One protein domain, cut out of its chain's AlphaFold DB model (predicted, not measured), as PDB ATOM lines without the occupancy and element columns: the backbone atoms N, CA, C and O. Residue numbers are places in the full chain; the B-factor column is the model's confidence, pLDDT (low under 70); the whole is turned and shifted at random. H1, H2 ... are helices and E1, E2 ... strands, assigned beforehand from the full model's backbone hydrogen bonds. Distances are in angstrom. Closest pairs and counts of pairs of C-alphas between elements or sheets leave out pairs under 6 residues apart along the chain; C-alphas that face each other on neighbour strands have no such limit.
ATOM      1  N   SER A   7      47.287  -9.305  14.245       65.62
ATOM      2  CA  SER A   7      46.504  -8.628  15.271       65.62
ATOM      3  C   SER A   7      45.170  -9.333  15.529       65.62
ATOM      4  O   SER A   7      44.811  -9.539  16.688       65.62
ATOM      5  N   GLN A   8      44.477  -9.813  14.494       70.00
ATOM      6  CA  GLN A   8      43.223 -10.557  14.633       70.00
ATOM      7  C   GLN A   8      43.435 -11.871  15.397       70.00
ATOM      8  O   GLN A   8      42.666 -12.187  16.308       70.00
ATOM      9  N   ASN A   9      44.511 -12.601  15.093       75.50
ATOM     10  CA  ASN A   9      44.861 -13.836  15.800       75.50
ATOM     11  C   ASN A   9      45.144 -13.582  17.290       75.50
ATOM     12  O   ASN A   9      44.696 -14.347  18.149       75.50
ATOM     13  N   LEU A  10      45.817 -12.472  17.615       80.50
ATOM     14  CA  LEU A  10      46.053 -12.069  19.002       80.50
ATOM     15  C   LEU A  10      44.747 -11.722  19.732       80.50
ATOM     16  O   LEU A  10      44.568 -12.149  20.872       80.50
ATOM     17  N   ARG A  11      43.810 -11.012  19.089       83.06
ATOM     18  CA  ARG A  11      42.496 -10.674  19.679       83.06
ATOM     19  C   ARG A  11      41.669 -11.920  19.984       83.06
ATOM     20  O   ARG A  11      41.160 -12.068  21.093       83.06
ATOM     21  N   VAL A  12      41.589 -12.849  19.029       81.88
ATOM     22  CA  VAL A  12      40.880 -14.126  19.212       81.88
ATOM     23  C   VAL A  12      41.493 -14.918  20.368       81.88
ATOM     24  O   VAL A  12      40.764 -15.377  21.249       81.88
ATOM     25  N   ALA A  13      42.825 -15.009  20.430       83.75
ATOM     26  CA  ALA A  13      43.519 -15.677  21.525       83.75
ATOM     27  C   ALA A  13      43.266 -14.998  22.885       83.75
ATOM     28  O   ALA A  13      43.015 -15.688  23.875       83.75
ATOM     29  N   ARG A  14      43.279 -13.657  22.954       85.38
ATOM     30  CA  ARG A  14      42.940 -12.908  24.178       85.38
ATOM     31  C   ARG A  14      41.503 -13.171  24.622       85.38
ATOM     32  O   ARG A  14      41.280 -13.461  25.795       85.38
ATOM     33  N   ASN A  15      40.539 -13.133  23.706       85.00
ATOM     34  CA  ASN A  15      39.127 -13.361  24.028       85.00
ATOM     35  C   ASN A  15      38.854 -14.800  24.462       85.00
ATOM     36  O   ASN A  15      38.063 -15.013  25.383       85.00
ATOM     37  N   TYR A  16      39.540 -15.774  23.862       82.69
ATOM     38  CA  TYR A  16      39.511 -17.157  24.327       82.69
ATOM     39  C   TYR A  16      40.047 -17.267  25.759       82.69
ATOM     40  O   TYR A  16      39.351 -17.782  26.634       82.69
ATOM     41  N   LYS A  17      41.234 -16.704  26.036       81.25
ATOM     42  CA  LYS A  17      41.819 -16.686  27.388       81.25
ATOM     43  C   LYS A  17      40.888 -16.029  28.413       81.25
ATOM     44  O   LYS A  17      40.725 -16.570  29.505       81.25
ATOM     45  N   ARG A  18      40.226 -14.917  28.066       84.38
ATOM     46  CA  ARG A  18      39.211 -14.282  28.927       84.38
ATOM     47  C   ARG A  18      38.012 -15.190  29.174       84.38
ATOM     48  O   ARG A  18      37.571 -15.294  30.310       84.38
ATOM     49  N   GLY A  19      37.517 -15.874  28.143       80.38
ATOM     50  CA  GLY A  19      36.425 -16.842  28.273       80.38
ATOM     51  C   GLY A  19      36.757 -18.003  29.209       80.38
ATOM     52  O   GLY A  19      35.899 -18.425  29.981       80.38
ATOM     53  N   VAL A  20      38.004 -18.483  29.178       77.88
ATOM     54  CA  VAL A  20      38.496 -19.520  30.095       77.88
ATOM     55  C   VAL A  20      38.626 -18.982  31.523       77.88
ATOM     56  O   VAL A  20      38.172 -19.636  32.455       77.88
ATOM     57  N   ARG A  21      39.212 -17.790  31.707       76.88
ATOM     58  CA  ARG A  21      39.512 -17.230  33.038       76.88
ATOM     59  C   ARG A  21      38.291 -16.648  33.757       76.88
ATOM     60  O   ARG A  21      38.146 -16.832  34.957       76.88
ATOM     61  N   HIS A  22      37.431 -15.937  33.037       74.38
ATOM     62  CA  HIS A  22      36.328 -15.150  33.606       74.38
ATOM     63  C   HIS A  22      34.944 -15.716  33.258       74.38
ATOM     64  O   HIS A  22      33.923 -15.125  33.605       74.38
ATOM     65  N   GLY A  23      34.898 -16.862  32.576       75.38
ATOM     66  CA  GLY A  23      33.668 -17.499  32.121       75.38
ATOM     67  C   GLY A  23      33.174 -16.980  30.767       75.38
ATOM     68  O   GLY A  23      33.596 -15.943  30.249       75.38
ATOM     69  N   LYS A  24      32.237 -17.730  30.171       71.25
ATOM     70  CA  LYS A  24      31.720 -17.480  28.811       71.25
ATOM     71  C   LYS A  24      31.093 -16.085  28.641       71.25
ATOM     72  O   LYS A  24      31.182 -15.519  27.552       71.25
ATOM     73  N   ASN A  25      30.565 -15.512  29.725       78.31
ATOM     74  CA  ASN A  25      29.881 -14.217  29.741       78.31
ATOM     75  C   ASN A  25      30.726 -13.088  30.345       78.31
ATOM     76  O   ASN A  25      30.173 -12.116  30.840       78.31
ATOM     77  N   TRP A  26      32.059 -13.151  30.273       85.62
ATOM     78  CA  TRP A  26      32.930 -12.053  30.732       85.62
ATOM     79  C   TRP A  26      32.573 -10.681  30.127       85.62
ATOM     80  O   TRP A  26      32.811  -9.645  30.737       85.62
ATOM     81  N   ARG A  27      31.965 -10.670  28.934       91.25
ATOM     82  CA  ARG A  27      31.443  -9.467  28.267       91.25
ATOM     83  C   ARG A  27      30.362  -8.769  29.086       91.25
ATOM     84  O   ARG A  27      30.261  -7.551  29.017       91.25
ATOM     85  N   GLN A  28      29.592  -9.528  29.868       88.38
ATOM     86  CA  GLN A  28      28.581  -8.980  30.761       88.38
ATOM     87  C   GLN A  28      29.220  -8.051  31.791       88.38
ATOM     88  O   GLN A  28      28.724  -6.955  31.979       88.38
ATOM     89  N   ILE A  29      30.387  -8.406  32.337       87.31
ATOM     90  CA  ILE A  29      31.123  -7.548  33.281       87.31
ATOM     91  C   ILE A  29      31.461  -6.199  32.633       87.31
ATOM     92  O   ILE A  29      31.315  -5.154  33.259       87.31
ATOM     93  N   TYR A  30      31.886  -6.207  31.363       90.44
ATOM     94  CA  TYR A  30      32.165  -4.969  30.634       90.44
ATOM     95  C   TYR A  30      30.909  -4.110  30.460       90.44
ATOM     96  O   TYR A  30      30.969  -2.898  30.654       90.44
ATOM     97  N   VAL A  31      29.776  -4.736  30.128       90.38
ATOM     98  CA  VAL A  31      28.473  -4.065  30.003       90.38
ATOM     99  C   VAL A  31      27.999  -3.509  31.346       90.38
ATOM    100  O   VAL A  31      27.596  -2.352  31.405       90.38
ATOM    101  N   ASP A  32      28.097  -4.291  32.420       86.50
ATOM    102  CA  ASP A  32      27.684  -3.903  33.771       86.50
ATOM    103  C   ASP A  32      28.505  -2.718  34.292       86.50
ATOM    104  O   ASP A  32      27.969  -1.835  34.954       86.50
ATOM    105  N   CYS A  33      29.792  -2.660  33.938       87.94
ATOM    106  CA  CYS A  33      30.683  -1.547  34.269       87.94
ATOM    107  C   CYS A  33      30.572  -0.364  33.288       87.94
ATOM    108  O   CYS A  33      31.360   0.577  33.370       87.94
ATOM    109  N   GLY A  34      29.681  -0.425  32.291       89.81
ATOM    110  CA  GLY A  34      29.556   0.610  31.260       89.81
ATOM    111  C   GLY A  34      30.832   0.844  30.440       89.81
ATOM    112  O   GLY A  34      31.011   1.924  29.891       89.81
ATOM    113  N   GLY A  35      31.739  -0.138  30.382       90.75
ATOM    114  CA  GLY A  35      33.051   0.015  29.753       90.75
ATOM    115  C   GLY A  35      33.974   1.012  30.457       90.75
ATOM    116  O   GLY A  35      34.825   1.609  29.804       90.75
ATOM    117  N   MET A  36      33.803   1.210  31.767       92.44
ATOM    118  CA  MET A  36      34.541   2.197  32.557       92.44
ATOM    119  C   MET A  36      35.112   1.597  33.840       92.44
ATOM    120  O   MET A  36      34.578   0.637  34.401       92.44
ATOM    121  N   CYS A  37      36.184   2.214  34.331       90.31
ATOM    122  CA  CYS A  37      36.776   1.922  35.626       90.31
ATOM    123  C   CYS A  37      35.769   2.193  36.751       90.31
ATOM    124  O   CYS A  37      35.222   3.292  36.851       90.31
ATOM    125  N   GLN A  38      35.588   1.204  37.622       89.38
ATOM    126  CA  GLN A  38      34.703   1.249  38.787       89.38
ATOM    127  C   GLN A  38      35.453   1.531  40.100       89.38
ATOM    128  O   GLN A  38      34.878   1.391  41.176       89.38
ATOM    129  N   GLY A  39      36.742   1.874  40.031       86.62
ATOM    130  CA  GLY A  39      37.529   2.214  41.217       86.62
ATOM    131  C   GLY A  39      36.991   3.479  41.876       86.62
ATOM    132  O   GLY A  39      36.639   4.423  41.167       86.62
ATOM    133  N   ARG A  40      36.931   3.500  43.209       84.06
ATOM    134  CA  ARG A  40      36.539   4.691  43.970       84.06
ATOM    135  C   ARG A  40      37.716   5.649  44.100       84.06
ATOM    136  O   ARG A  40      38.849   5.221  44.315       84.06
ATOM    137  N   LEU A  41      37.437   6.931  43.933       81.88
ATOM    138  CA  LEU A  41      38.364   8.018  44.222       81.88
ATOM    139  C   LEU A  41      38.192   8.478  45.678       81.88
ATOM    140  O   LEU A  41      37.274   8.044  46.371       81.88
ATOM    141  N   GLU A  42      39.081   9.355  46.146       82.69
ATOM    142  CA  GLU A  42      39.077   9.864  47.530       82.69
ATOM    143  C   GLU A  42      37.782  10.598  47.911       82.69
ATOM    144  O   GLU A  42      37.406  10.627  49.077       82.69
ATOM    145  N   ASP A  43      37.089  11.174  46.930       83.56
ATOM    146  CA  ASP A  43      35.806  11.858  47.095       83.56
ATOM    147  C   ASP A  43      34.595  10.914  46.957       83.56
ATOM    148  O   ASP A  43      33.472  11.375  46.764       83.56
ATOM    149  N   GLU A  44      34.822   9.598  47.029       78.31
ATOM    150  CA  GLU A  44      33.830   8.529  46.838       78.31
ATOM    151  C   GLU A  44      33.208   8.467  45.430       78.31
ATOM    152  O   GLU A  44      32.341   7.625  45.167       78.31
ATOM    153  N   SER A  45      33.663   9.305  44.494       83.81
ATOM    154  CA  SER A  45      33.240   9.233  43.098       83.81
ATOM    155  C   SER A  45      33.892   8.048  42.371       83.81
ATOM    156  O   SER A  45      34.890   7.472  42.814       83.81
ATOM    157  N   LEU A  46      33.315   7.646  41.234       85.19
ATOM    158  CA  LEU A  46      33.899   6.608  40.381       85.19
ATOM    159  C   LEU A  46      34.991   7.199  39.488       85.19
ATOM    160  O   LEU A  46      34.806   8.242  38.867       85.19
ATOM    161  N   CYS A  47      36.094   6.467  39.336       89.56
ATOM    162  CA  CYS A  47      37.215   6.847  38.483       89.56
ATOM    163  C   CYS A  47      36.794   7.097  37.028       89.56
ATOM    164  O   CYS A  47      37.304   8.020  36.396       89.56
ATOM    165  N   GLY A  48      35.918   6.260  36.464       89.00
ATOM    166  CA  GLY A  48      35.327   6.486  35.141       89.00
ATOM    167  C   GLY A  48      36.292   6.388  33.949       89.00
ATOM    168  O   GLY A  48      35.852   6.476  32.807       89.00
ATOM    169  N   SER A  49      37.594   6.173  34.175       90.62
ATOM    170  CA  SER A  49      38.576   5.988  33.099       90.62
ATOM    171  C   SER A  49      38.135   4.876  32.150       90.62
ATOM    172  O   SER A  49      37.756   3.804  32.609       90.62
ATOM    173  N   VAL A  50      38.249   5.102  30.843       91.00
ATOM    174  CA  VAL A  50      38.033   4.080  29.800       91.00
ATOM    175  C   VAL A  50      39.342   3.429  29.335       91.00
ATOM    176  O   VAL A  50      39.347   2.425  28.619       91.00
ATOM    177  N   ASP A  51      40.471   3.986  29.769       89.25
ATOM    178  CA  ASP A  51      41.808   3.537  29.399       89.25
ATOM    179  C   ASP A  51      42.379   2.537  30.398       89.25
ATOM    180  O   ASP A  51      42.074   2.567  31.596       89.25
ATOM    181  N   GLY A  52      43.238   1.652  29.883       86.62
ATOM    182  CA  GLY A  52      43.970   0.668  30.675       86.62
ATOM    183  C   GLY A  52      43.092  -0.238  31.536       86.62
ATOM    184  O   GLY A  52      43.514  -0.600  32.629       86.62
ATOM    185  N   LEU A  53      41.870  -0.545  31.085       88.75
ATOM    186  CA  LEU A  53      40.928  -1.382  31.831       88.75
ATOM    187  C   LEU A  53      41.372  -2.838  31.864       88.75
ATOM    188  O   LEU A  53      41.617  -3.443  30.814       88.75
ATOM    189  N   GLU A  54      41.349  -3.396  33.065       86.25
ATOM    190  CA  GLU A  54      41.625  -4.786  33.381       86.25
ATOM    191  C   GLU A  54      40.499  -5.359  34.247       86.25
ATOM    192  O   GLU A  54      39.840  -4.643  35.004       86.25
ATOM    193  N   PHE A  55      40.263  -6.667  34.118       84.56
ATOM    194  CA  PHE A  55      39.342  -7.367  35.006       84.56
ATOM    195  C   PHE A  55      39.994  -7.529  36.366       84.56
ATOM    196  O   PHE A  55      41.040  -8.170  36.469       84.56
ATOM    197  N   HIS A  56      39.331  -7.004  37.388       79.12
ATOM    198  CA  HIS A  56      39.729  -7.202  38.766       79.12
ATOM    199  C   HIS A  56      38.742  -8.134  39.470       79.12
ATOM    200  O   HIS A  56      37.520  -8.033  39.303       79.12
ATOM    201  N   GLU A  57      39.289  -9.078  40.228       70.75
ATOM    202  CA  GLU A  57      38.528  -9.945  41.117       70.75
ATOM    203  C   GLU A  57      38.606  -9.316  42.506       70.75
ATOM    204  O   GLU A  57      39.700  -9.192  43.049       70.75
ATOM    205  N   LEU A  58      37.467  -8.889  43.061       57.75
ATOM    206  CA  LEU A  58      37.406  -8.413  44.443       57.75
ATOM    207  C   LEU A  58      37.715  -9.605  45.354       57.75
ATOM    208  O   LEU A  58      36.847 -10.442  45.593       57.75
ATOM    209  N   TYR A  59      38.962  -9.747  45.793       52.91
ATOM    210  CA  TYR A  59      39.339 -10.791  46.736       52.91
ATOM    211  C   TYR A  59      38.980 -10.337  48.151       52.91
ATOM    212  O   TYR A  59      39.719  -9.572  48.764       52.91
ATOM    213  N   GLU A  60      37.900 -10.865  48.724       37.75
ATOM    214  CA  GLU A  60      37.844 -10.977  50.181       37.75
ATOM    215  C   GLU A  60      38.678 -12.195  50.601       37.75
ATOM    216  O   GLU A  60      38.281 -13.344  50.406       37.75
ATOM    217  N   GLY A  61      39.854 -11.948  51.182       39.53
ATOM    218  CA  GLY A  61      40.593 -12.961  51.934       39.53
ATOM    219  C   GLY A  61      41.854 -13.488  51.251       39.53
ATOM    220  O   GLY A  61      41.835 -14.353  50.379       39.53
ATOM    221  N   ILE A  62      42.982 -13.012  51.767       45.00
ATOM    222  CA  ILE A  62      44.325 -13.555  51.582       45.00
ATOM    223  C   ILE A  62      44.332 -15.033  52.006       45.00
ATOM    224  O   ILE A  62      44.221 -15.338  53.193       45.00
ATOM    225  N   ASN A  63      44.446 -15.951  51.042       41.50
ATOM    226  CA  ASN A  63      45.262 -17.169  51.124       41.50
ATOM    227  C   ASN A  63      45.125 -17.994  49.834       41.50
ATOM    228  O   ASN A  63      44.098 -18.622  49.571       41.50
ATOM    229  N   GLU A  64      46.222 -18.077  49.083       44.81
ATOM    230  CA  GLU A  64      46.381 -18.766  47.789       44.81
ATOM    231  C   GLU A  64      45.997 -20.263  47.801       44.81
ATOM    232  O   GLU A  64      45.889 -20.898  46.754       44.81
ATOM    233  N   LYS A  65      45.748 -20.850  48.979       41.50
ATOM    234  CA  LYS A  65      45.405 -22.271  49.160       41.50
ATOM    235  C   LYS A  65      43.904 -22.573  49.207       41.50
ATOM    236  O   LYS A  65      43.531 -23.743  49.256       41.50
ATOM    237  N   LYS A  66      43.032 -21.562  49.187       38.84
ATOM    238  CA  LYS A  66      41.575 -21.745  49.081       38.84
ATOM    239  C   LYS A  66      40.970 -20.698  48.154       38.84
ATOM    240  O   LYS A  66      40.122 -19.916  48.569       38.84
ATOM    241  N   ILE A  67      41.352 -20.724  46.878       45.34
ATOM    242  CA  ILE A  67      40.571 -20.042  45.840       45.34
ATOM    243  C   ILE A  67      39.270 -20.834  45.670       45.34
ATOM    244  O   ILE A  67      39.140 -21.697  44.804       45.34
ATOM    245  N   LYS A  68      38.296 -20.586  46.548       38.88
ATOM    246  CA  LYS A  68      36.910 -20.867  46.206       38.88
ATOM    247  C   LYS A  68      36.521 -19.778  45.222       38.88
ATOM    248  O   LYS A  68      36.427 -18.618  45.602       38.88
ATOM    249  N   PHE A  69      36.341 -20.153  43.960       42.78
ATOM    250  CA  PHE A  69      35.600 -19.332  43.013       42.78
ATOM    251  C   PHE A  69      34.259 -18.999  43.674       42.78
ATOM    252  O   PHE A  69      33.435 -19.895  43.853       42.78
ATOM    253  N   GLN A  70      34.083 -17.755  44.111       42.69
ATOM    254  CA  GLN A  70      32.797 -17.279  44.599       42.69
ATOM    255  C   GLN A  70      32.072 -16.692  43.382       42.69
ATOM    256  O   GLN A  70      32.512 -15.666  42.858       42.69
ATOM    257  N   PRO A  71      31.040 -17.365  42.843       44.41
ATOM    258  CA  PRO A  71      30.263 -16.864  41.702       44.41
ATOM    259  C   PRO A  71      29.562 -15.518  41.976       44.41
ATOM    260  O   PRO A  71      29.105 -14.861  41.045       44.41
ATOM    261  N   ASP A  72      29.502 -15.132  43.242       43.69
ATOM    262  CA  ASP A  72      28.846 -13.986  43.856       43.69
ATOM    263  C   ASP A  72      29.800 -12.811  44.152       43.69
ATOM    264  O   ASP A  72      29.335 -11.679  44.312       43.69
ATOM    265  N   LEU A  73      31.125 -13.022  44.118       48.44
ATOM    266  CA  LEU A  73      32.082 -11.913  44.142       48.44
ATOM    267  C   LEU A  73      32.051 -11.196  42.787       48.44
ATOM    268  O   LEU A  73      32.419 -11.744  41.741       48.44
ATOM    269  N   ARG A  74      31.573  -9.948  42.810       59.22
ATOM    270  CA  ARG A  74      31.445  -9.086  41.631       59.22
ATOM    271  C   ARG A  74      32.824  -8.871  41.009       59.22
ATOM    272  O   ARG A  74      33.659  -8.157  41.556       59.22
ATOM    273  N   ARG A  75      33.061  -9.466  39.840       75.75
ATOM    274  CA  ARG A  75      34.167  -9.035  38.980       75.75
ATOM    275  C   ARG A  75      33.855  -7.638  38.478       75.75
ATOM    276  O   ARG A  75      32.724  -7.369  38.082       75.75
ATOM    277  N   THR A  76      34.860  -6.782  38.476       84.19
ATOM    278  CA  THR A  76      34.720  -5.390  38.063       84.19
ATOM    279  C   THR A  76      35.812  -5.007  37.069       84.19
ATOM    280  O   THR A  76      36.726  -5.794  36.799       84.19
ATOM    281  N   LEU A  77      35.705  -3.813  36.492       88.56
ATOM    282  CA  LEU A  77      36.751  -3.216  35.673       88.56
ATOM    283  C   LEU A  77      37.486  -2.148  36.467       88.56
ATOM    284  O   LEU A  77      36.863  -1.217  36.970       88.56
ATOM    285  N   LEU A  78      38.810  -2.239  36.510       88.00
ATOM    286  CA  LEU A  78      39.671  -1.192  37.051       88.00
ATOM    287  C   LEU A  78      40.676  -0.751  35.993       88.00
ATOM    288  O   LEU A  78      41.175  -1.567  35.222       88.00
ATOM    289  N   CYS A  79      40.991   0.541  35.955       88.12
ATOM    290  CA  CYS A  79      42.151   1.016  35.212       88.12
ATOM    291  C   CYS A  79      43.434   0.588  35.937       88.12
ATOM    292  O   CYS A  79      43.419   0.370  37.148       88.12
ATOM    293  N   ALA A  80      44.563   0.539  35.231       83.31
ATOM    294  CA  ALA A  80      45.853   0.145  35.806       83.31
ATOM    295  C   ALA A  80      46.242   0.904  37.096       83.31
ATOM    296  O   ALA A  80      46.924   0.345  37.955       83.31
ATOM    297  N   THR A  81      45.813   2.165  37.251       84.56
ATOM    298  CA  THR A  81      46.030   2.937  38.487       84.56
ATOM    299  C   THR A  81      45.182   2.403  39.641       84.56
ATOM    300  O   THR A  81      45.749   2.005  40.653       84.56
ATOM    301  N   CYS A  82      43.854   2.334  39.490       84.69
ATOM    302  CA  CYS A  82      42.970   1.808  40.536       84.69
ATOM    303  C   CYS A  82      43.257   0.330  40.833       84.69
ATOM    304  O   CYS A  82      43.238  -0.078  41.985       84.69
ATOM    305  N   HIS A  83      43.601  -0.458  39.813       83.50
ATOM    306  CA  HIS A  83      43.969  -1.863  39.974       83.50
ATOM    307  C   HIS A  83      45.251  -2.032  40.802       83.50
ATOM    308  O   HIS A  83      45.332  -2.925  41.639       83.50
ATOM    309  N   GLY A  84      46.242  -1.156  40.601       78.94
ATOM    310  CA  GLY A  84      47.449  -1.135  41.426       78.94
ATOM    311  C   GLY A  84      47.141  -0.824  42.891       78.94
ATOM    312  O   GLY A  84      47.626  -1.531  43.773       78.94
ATOM    313  N   VAL A  85      46.294   0.186  43.138       80.12
ATOM    314  CA  VAL A  85      45.874   0.583  44.492       80.12
ATOM    315  C   VAL A  85      45.253  -0.595  45.248       80.12
ATOM    316  O   VAL A  85      45.685  -0.869  46.365       80.12
ATOM    317  N   GLU A  86      44.342  -1.348  44.623       75.56
ATOM    318  CA  GLU A  86      43.722  -2.541  45.237       75.56
ATOM    319  C   GLU A  86      44.739  -3.636  45.605       75.56
ATOM    320  O   GLU A  86      44.565  -4.364  46.580       75.56
ATOM    321  N   HIS A  87      45.840  -3.750  44.859       74.19
ATOM    322  CA  HIS A  87      46.901  -4.719  45.142       74.19
ATOM    323  C   HIS A  87      48.013  -4.182  46.059       74.19
ATOM    324  O   HIS A  87      49.018  -4.863  46.259       74.19
ATOM    325  N   GLY A  88      47.864  -2.976  46.618       67.62
ATOM    326  CA  GLY A  88      48.896  -2.343  47.446       67.62
ATOM    327  C   GLY A  88      50.144  -1.927  46.659       67.62
ATOM    328  O   GLY A  88      51.175  -1.610  47.255       67.62
ATOM    329  N   PHE A  89      50.068  -1.907  45.325       65.81
ATOM    330  CA  PHE A  89      51.130  -1.425  44.452       65.81
ATOM    331  C   PHE A  89      50.781  -0.023  43.958       65.81
ATOM    332  O   PHE A  89      49.853   0.172  43.174       65.81
ATOM    333  N   SER A  90      51.577   0.981  44.323       56.03
ATOM    334  CA  SER A  90      51.530   2.258  43.616       56.03
ATOM    335  C   SER A  90      52.149   2.056  42.229       56.03
ATOM    336  O   SER A  90      53.348   2.269  42.039       56.03
ATOM    337  N   ASN A  91      51.361   1.603  41.254       53.41
ATOM    338  CA  ASN A  91      51.802   1.559  39.864       53.41
ATOM    339  C   ASN A  91      51.976   3.001  39.380       53.41
ATOM    340  O   ASN A  91      51.056   3.643  38.869       53.41
ATOM    341  N   GLY A  92      53.182   3.527  39.582       49.56
ATOM    342  CA  GLY A  92      53.607   4.793  39.029       49.56
ATOM    343  C   GLY A  92      53.425   4.758  37.513       49.56
ATOM    344  O   GLY A  92      54.166   4.088  36.807       49.56
ATOM    345  N   ARG A  93      52.457   5.535  37.018       50.88
ATOM    346  CA  ARG A  93      52.371   6.008  35.625       50.88
ATOM    347  C   ARG A  93      52.024   4.991  34.520       50.88
ATOM    348  O   ARG A  93      52.550   5.113  33.420       50.88
ATOM    349  N   TYR A  94      51.043   4.109  34.704       53.56
ATOM    350  CA  TYR A  94      50.316   3.562  33.539       53.56
ATOM    351  C   TYR A  94      49.111   4.450  33.203       53.56
ATOM    352  O   TYR A  94      47.973   4.133  33.538       53.56
ATOM    353  N   ARG A  95      49.361   5.604  32.569       52.81
ATOM    354  CA  ARG A  95      48.308   6.485  32.036       52.81
ATOM    355  C   ARG A  95      48.373   6.490  30.509       52.81
ATOM    356  O   ARG A  95      49.403   6.847  29.952       52.81
ATOM    357  N   GLY A  96      47.273   6.113  29.855       61.50
ATOM    358  CA  GLY A  96      47.029   6.465  28.450       61.50
ATOM    359  C   GLY A  96      47.253   5.383  27.392       61.50
ATOM    360  O   GLY A  96      47.355   5.730  26.219       61.50
ATOM    361  N   HIS A  97      47.314   4.095  27.749       72.50
ATOM    362  CA  HIS A  97      47.137   3.053  26.730       72.50
ATOM    363  C   HIS A  97      45.660   2.677  26.640       72.50
ATOM    364  O   HIS A  97      44.988   2.487  27.660       72.50
ATOM    365  N   ARG A  98      45.159   2.552  25.410       78.81
ATOM    366  CA  ARG A  98      43.792   2.101  25.173       78.81
ATOM    367  C   ARG A  98      43.604   0.721  25.795       78.81
ATOM    368  O   ARG A  98      44.476  -0.142  25.690       78.81
ATOM    369  N   SER A  99      42.465   0.503  26.446       84.19
ATOM    370  CA  SER A  99      42.176  -0.804  27.029       84.19
ATOM    371  C   SER A  99      42.104  -1.878  25.943       84.19
ATOM    372  O   SER A  99      41.251  -1.820  25.058       84.19
ATOM    373  N   TYR A 100      42.917  -2.932  26.068       86.38
ATOM    374  CA  TYR A 100      42.767  -4.120  25.225       86.38
ATOM    375  C   TYR A 100      41.401  -4.791  25.393       86.38
ATOM    376  O   TYR A 100      40.967  -5.503  24.494       86.38
ATOM    377  N   VAL A 101      40.726  -4.612  26.534       89.12
ATOM    378  CA  VAL A 101      39.349  -5.087  26.711       89.12
ATOM    379  C   VAL A 101      38.420  -4.276  25.814       89.12
ATOM    380  O   VAL A 101      37.715  -4.868  25.001       89.12
ATOM    381  N   ALA A 102      38.478  -2.944  25.894       90.19
ATOM    382  CA  ALA A 102      37.649  -2.065  25.069       90.19
ATOM    383  C   ALA A 102      37.907  -2.270  23.568       90.19
ATOM    384  O   ALA A 102      36.967  -2.392  22.791       90.19
ATOM    385  N   GLU A 103      39.168  -2.400  23.145       90.69
ATOM    386  CA  GLU A 103      39.481  -2.655  21.736       90.69
ATOM    387  C   GLU A 103      38.925  -3.985  21.219       90.69
ATOM    388  O   GLU A 103      38.475  -4.073  20.075       90.69
ATOM    389  N   ASP A 104      39.006  -5.039  22.031       90.81
ATOM    390  CA  ASP A 104      38.528  -6.360  21.633       90.81
ATOM    391  C   ASP A 104      36.996  -6.385  21.561       90.81
ATOM    392  O   ASP A 104      36.441  -7.017  20.662       90.81
ATOM    393  N   ILE A 105      36.319  -5.647  22.446       91.62
ATOM    394  CA  ILE A 105      34.869  -5.430  22.392       91.62
ATOM    395  C   ILE A 105      34.491  -4.631  21.142       91.62
ATOM    396  O   ILE A 105      33.624  -5.070  20.389       91.62
ATOM    397  N   ASP A 106      35.170  -3.515  20.865       92.19
ATOM    398  CA  ASP A 106      34.919  -2.695  19.673       92.19
ATOM    399  C   ASP A 106      35.058  -3.510  18.385       92.19
ATOM    400  O   ASP A 106      34.245  -3.387  17.464       92.19
ATOM    401  N   TYR A 107      36.076  -4.371  18.321       91.31
ATOM    402  CA  TYR A 107      36.264  -5.283  17.202       91.31
ATOM    403  C   TYR A 107      35.090  -6.259  17.061       91.31
ATOM    404  O   TYR A 107      34.529  -6.395  15.972       91.31
ATOM    405  N   GLU A 108      34.679  -6.918  18.146       92.69
ATOM    406  CA  GLU A 108      33.556  -7.857  18.108       92.69
ATOM    407  C   GLU A 108      32.232  -7.180  17.746       92.69
ATOM    408  O   GLU A 108      31.452  -7.745  16.977       92.69
ATOM    409  N   VAL A 109      31.991  -5.971  18.253       93.81
ATOM    410  CA  VAL A 109      30.812  -5.162  17.933       93.81
ATOM    411  C   VAL A 109      30.766  -4.857  16.439       93.81
ATOM    412  O   VAL A 109      29.740  -5.094  15.798       93.81
ATOM    413  N   ARG A 110      31.880  -4.391  15.856       93.75
ATOM    414  CA  ARG A 110      31.974  -4.133  14.410       93.75
ATOM    415  C   ARG A 110      31.779  -5.413  13.602       93.75
ATOM    416  O   ARG A 110      30.991  -5.414  12.662       93.75
ATOM    417  N   ALA A 111      32.414  -6.511  14.009       91.75
ATOM    418  CA  ALA A 111      32.290  -7.807  13.343       91.75
ATOM    419  C   ALA A 111      30.862  -8.383  13.400       91.75
ATOM    420  O   ALA A 111      30.448  -9.098  12.493       91.75
ATOM    421  N   CYS A 112      30.089  -8.064  14.443       94.19
ATOM    422  CA  CYS A 112      28.682  -8.456  14.547       94.19
ATOM    423  C   CYS A 112      27.729  -7.496  13.813       94.19
ATOM    424  O   CYS A 112      26.535  -7.783  13.724       94.19
ATOM    425  N   GLY A 113      28.221  -6.368  13.293       93.81
ATOM    426  CA  GLY A 113      27.396  -5.347  12.647       93.81
ATOM    427  C   GLY A 113      26.616  -4.469  13.631       93.81
ATOM    428  O   GLY A 113      25.503  -4.053  13.314       93.81
ATOM    429  N   GLY A 114      27.171  -4.219  14.821       92.81
ATOM    430  CA  GLY A 114      26.637  -3.284  15.815       92.81
ATOM    431  C   GLY A 114      26.357  -3.902  17.187       92.81
ATOM    432  O   GLY A 114      26.301  -5.123  17.353       92.81
ATOM    433  N   VAL A 115      26.156  -3.031  18.183       92.00
ATOM    434  CA  VAL A 115      26.027  -3.408  19.604       92.00
ATOM    435  C   VAL A 115      24.833  -4.331  19.839       92.00
ATOM    436  O   VAL A 115      24.982  -5.344  20.510       92.00
ATOM    437  N   ALA A 116      23.672  -4.056  19.237       91.62
ATOM    438  CA  ALA A 116      22.475  -4.882  19.422       91.62
ATOM    439  C   ALA A 116      22.685  -6.338  18.966       91.62
ATOM    440  O   ALA A 116      22.334  -7.277  19.679       91.62
ATOM    441  N   LYS A 117      23.319  -6.534  17.802       94.62
ATOM    442  CA  LYS A 117      23.636  -7.867  17.268       94.62
ATOM    443  C   LYS A 117      24.707  -8.568  18.098       94.62
ATOM    444  O   LYS A 117      24.610  -9.767  18.334       94.62
ATOM    445  N   TRP A 118      25.706  -7.820  18.559       94.31
ATOM    446  CA  TRP A 118      26.734  -8.329  19.459       94.31
ATOM    447  C   TRP A 118      26.143  -8.794  20.800       94.31
ATOM    448  O   TRP A 118      26.396  -9.923  21.216       94.31
ATOM    449  N   MET A 119      25.281  -7.989  21.428       92.12
ATOM    450  CA  MET A 119      24.586  -8.360  22.666       92.12
ATOM    451  C   MET A 119      23.712  -9.602  22.475       92.12
ATOM    452  O   MET A 119      23.801 -10.527  23.277       92.12
ATOM    453  N   ALA A 120      22.933  -9.669  21.391       91.81
ATOM    454  CA  ALA A 120      22.109 -10.836  21.080       91.81
ATOM    455  C   ALA A 120      22.953 -12.105  20.871       91.81
ATOM    456  O   ALA A 120      22.631 -13.156  21.419       91.81
ATOM    457  N   LYS A 121      24.073 -12.004  20.140       92.19
ATOM    458  CA  LYS A 121      24.993 -13.126  19.883       92.19
ATOM    459  C   LYS A 121      25.536 -13.748  21.168       92.19
ATOM    460  O   LYS A 121      25.711 -14.964  21.225       92.19
ATOM    461  N   TYR A 122      25.841 -12.923  22.166       90.19
ATOM    462  CA  TYR A 122      26.431 -13.374  23.426       90.19
ATOM    463  C   TYR A 122      25.417 -13.480  24.576       90.19
ATOM    464  O   TYR A 122      25.826 -13.747  25.701       90.19
ATOM    465  N   GLY A 123      24.118 -13.294  24.311       90.25
ATOM    466  CA  GLY A 123      23.071 -13.360  25.334       90.25
ATOM    467  C   GLY A 123      23.261 -12.341  26.463       90.25
ATOM    468  O   GLY A 123      23.006 -12.665  27.619       90.25
TER     469      GLY A 123
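What this domain is: This is residues 7 to 123 of the 135 residues of an uncharacterized protein of marine sediment metagenome (UniProt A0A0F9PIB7). A short two-strand hairpin, E1 and E2, sits in the middle, with H3 on one side and a loose group of four helices, H1, H2, H4 and H5, on the other. Residues 61 to 66, in the long loop between E1 and E2, stick out. The printed part has 117 residues, with five named helices and two named strands in the order H1 H2 E1 E2 H3 H4 H5; the class is mostly helix. The whole is compact, with a radius of gyration of the C-alphas of 15.0 A, and spans 40 by 33 by 26 A.

How they stand to each other: H1, residues 7 to 22, and H2, residues 26 to 32, are close but not clearly touching, about perpendicular at 83 degrees; their closest C-alphas, Gly 19 and Trp 26, are 6.4 A apart. E1, residues 53 to 57, and E2, residues 75 to 79, form an antiparallel hairpin, with N 54 and O 78 within hydrogen-bond range at 2.8 A. The closest C-alphas of H2 and E2, Ile 29 and Thr 76, are 6.4 A apart. H3, residues 80 to 86, is apart from the other helices; its Ala 80 and Leu 53 of E1 are the closest C-alphas, 6.5 A apart. The closest C-alphas of E1 and H4, residues 100 to 111, are Leu 53 and Val 101, 6.5 A apart. H5, residues 115 to 122, touches H4 only at the corner, with C-alphas 109 and 115 closest at 5.4 A. Every O i to N i+4 pair is within hydrogen-bond range in H1, H3, H4 and H5, and 2 of 3 in H2.

Where its parts are: H1 begins at C-alpha 7, (46.504, -8.628, 15.271), and is 22.0 A long. E1 measures 12.9 A, E2 13.4 A and H4 16.3 A. H5 ends at C-alpha 122, (26.431, -13.374, 23.426).

The domain as a whole: The two C-alphas farthest apart, Lys 65 and Gly 113, are 44.1 A apart. The printed part has no cut. The links H2 to E1, E1 to E2 and H3 to H4 are long. Confidence is under 70 at residue 7, residues 58 to 74 and residues 88 to 96.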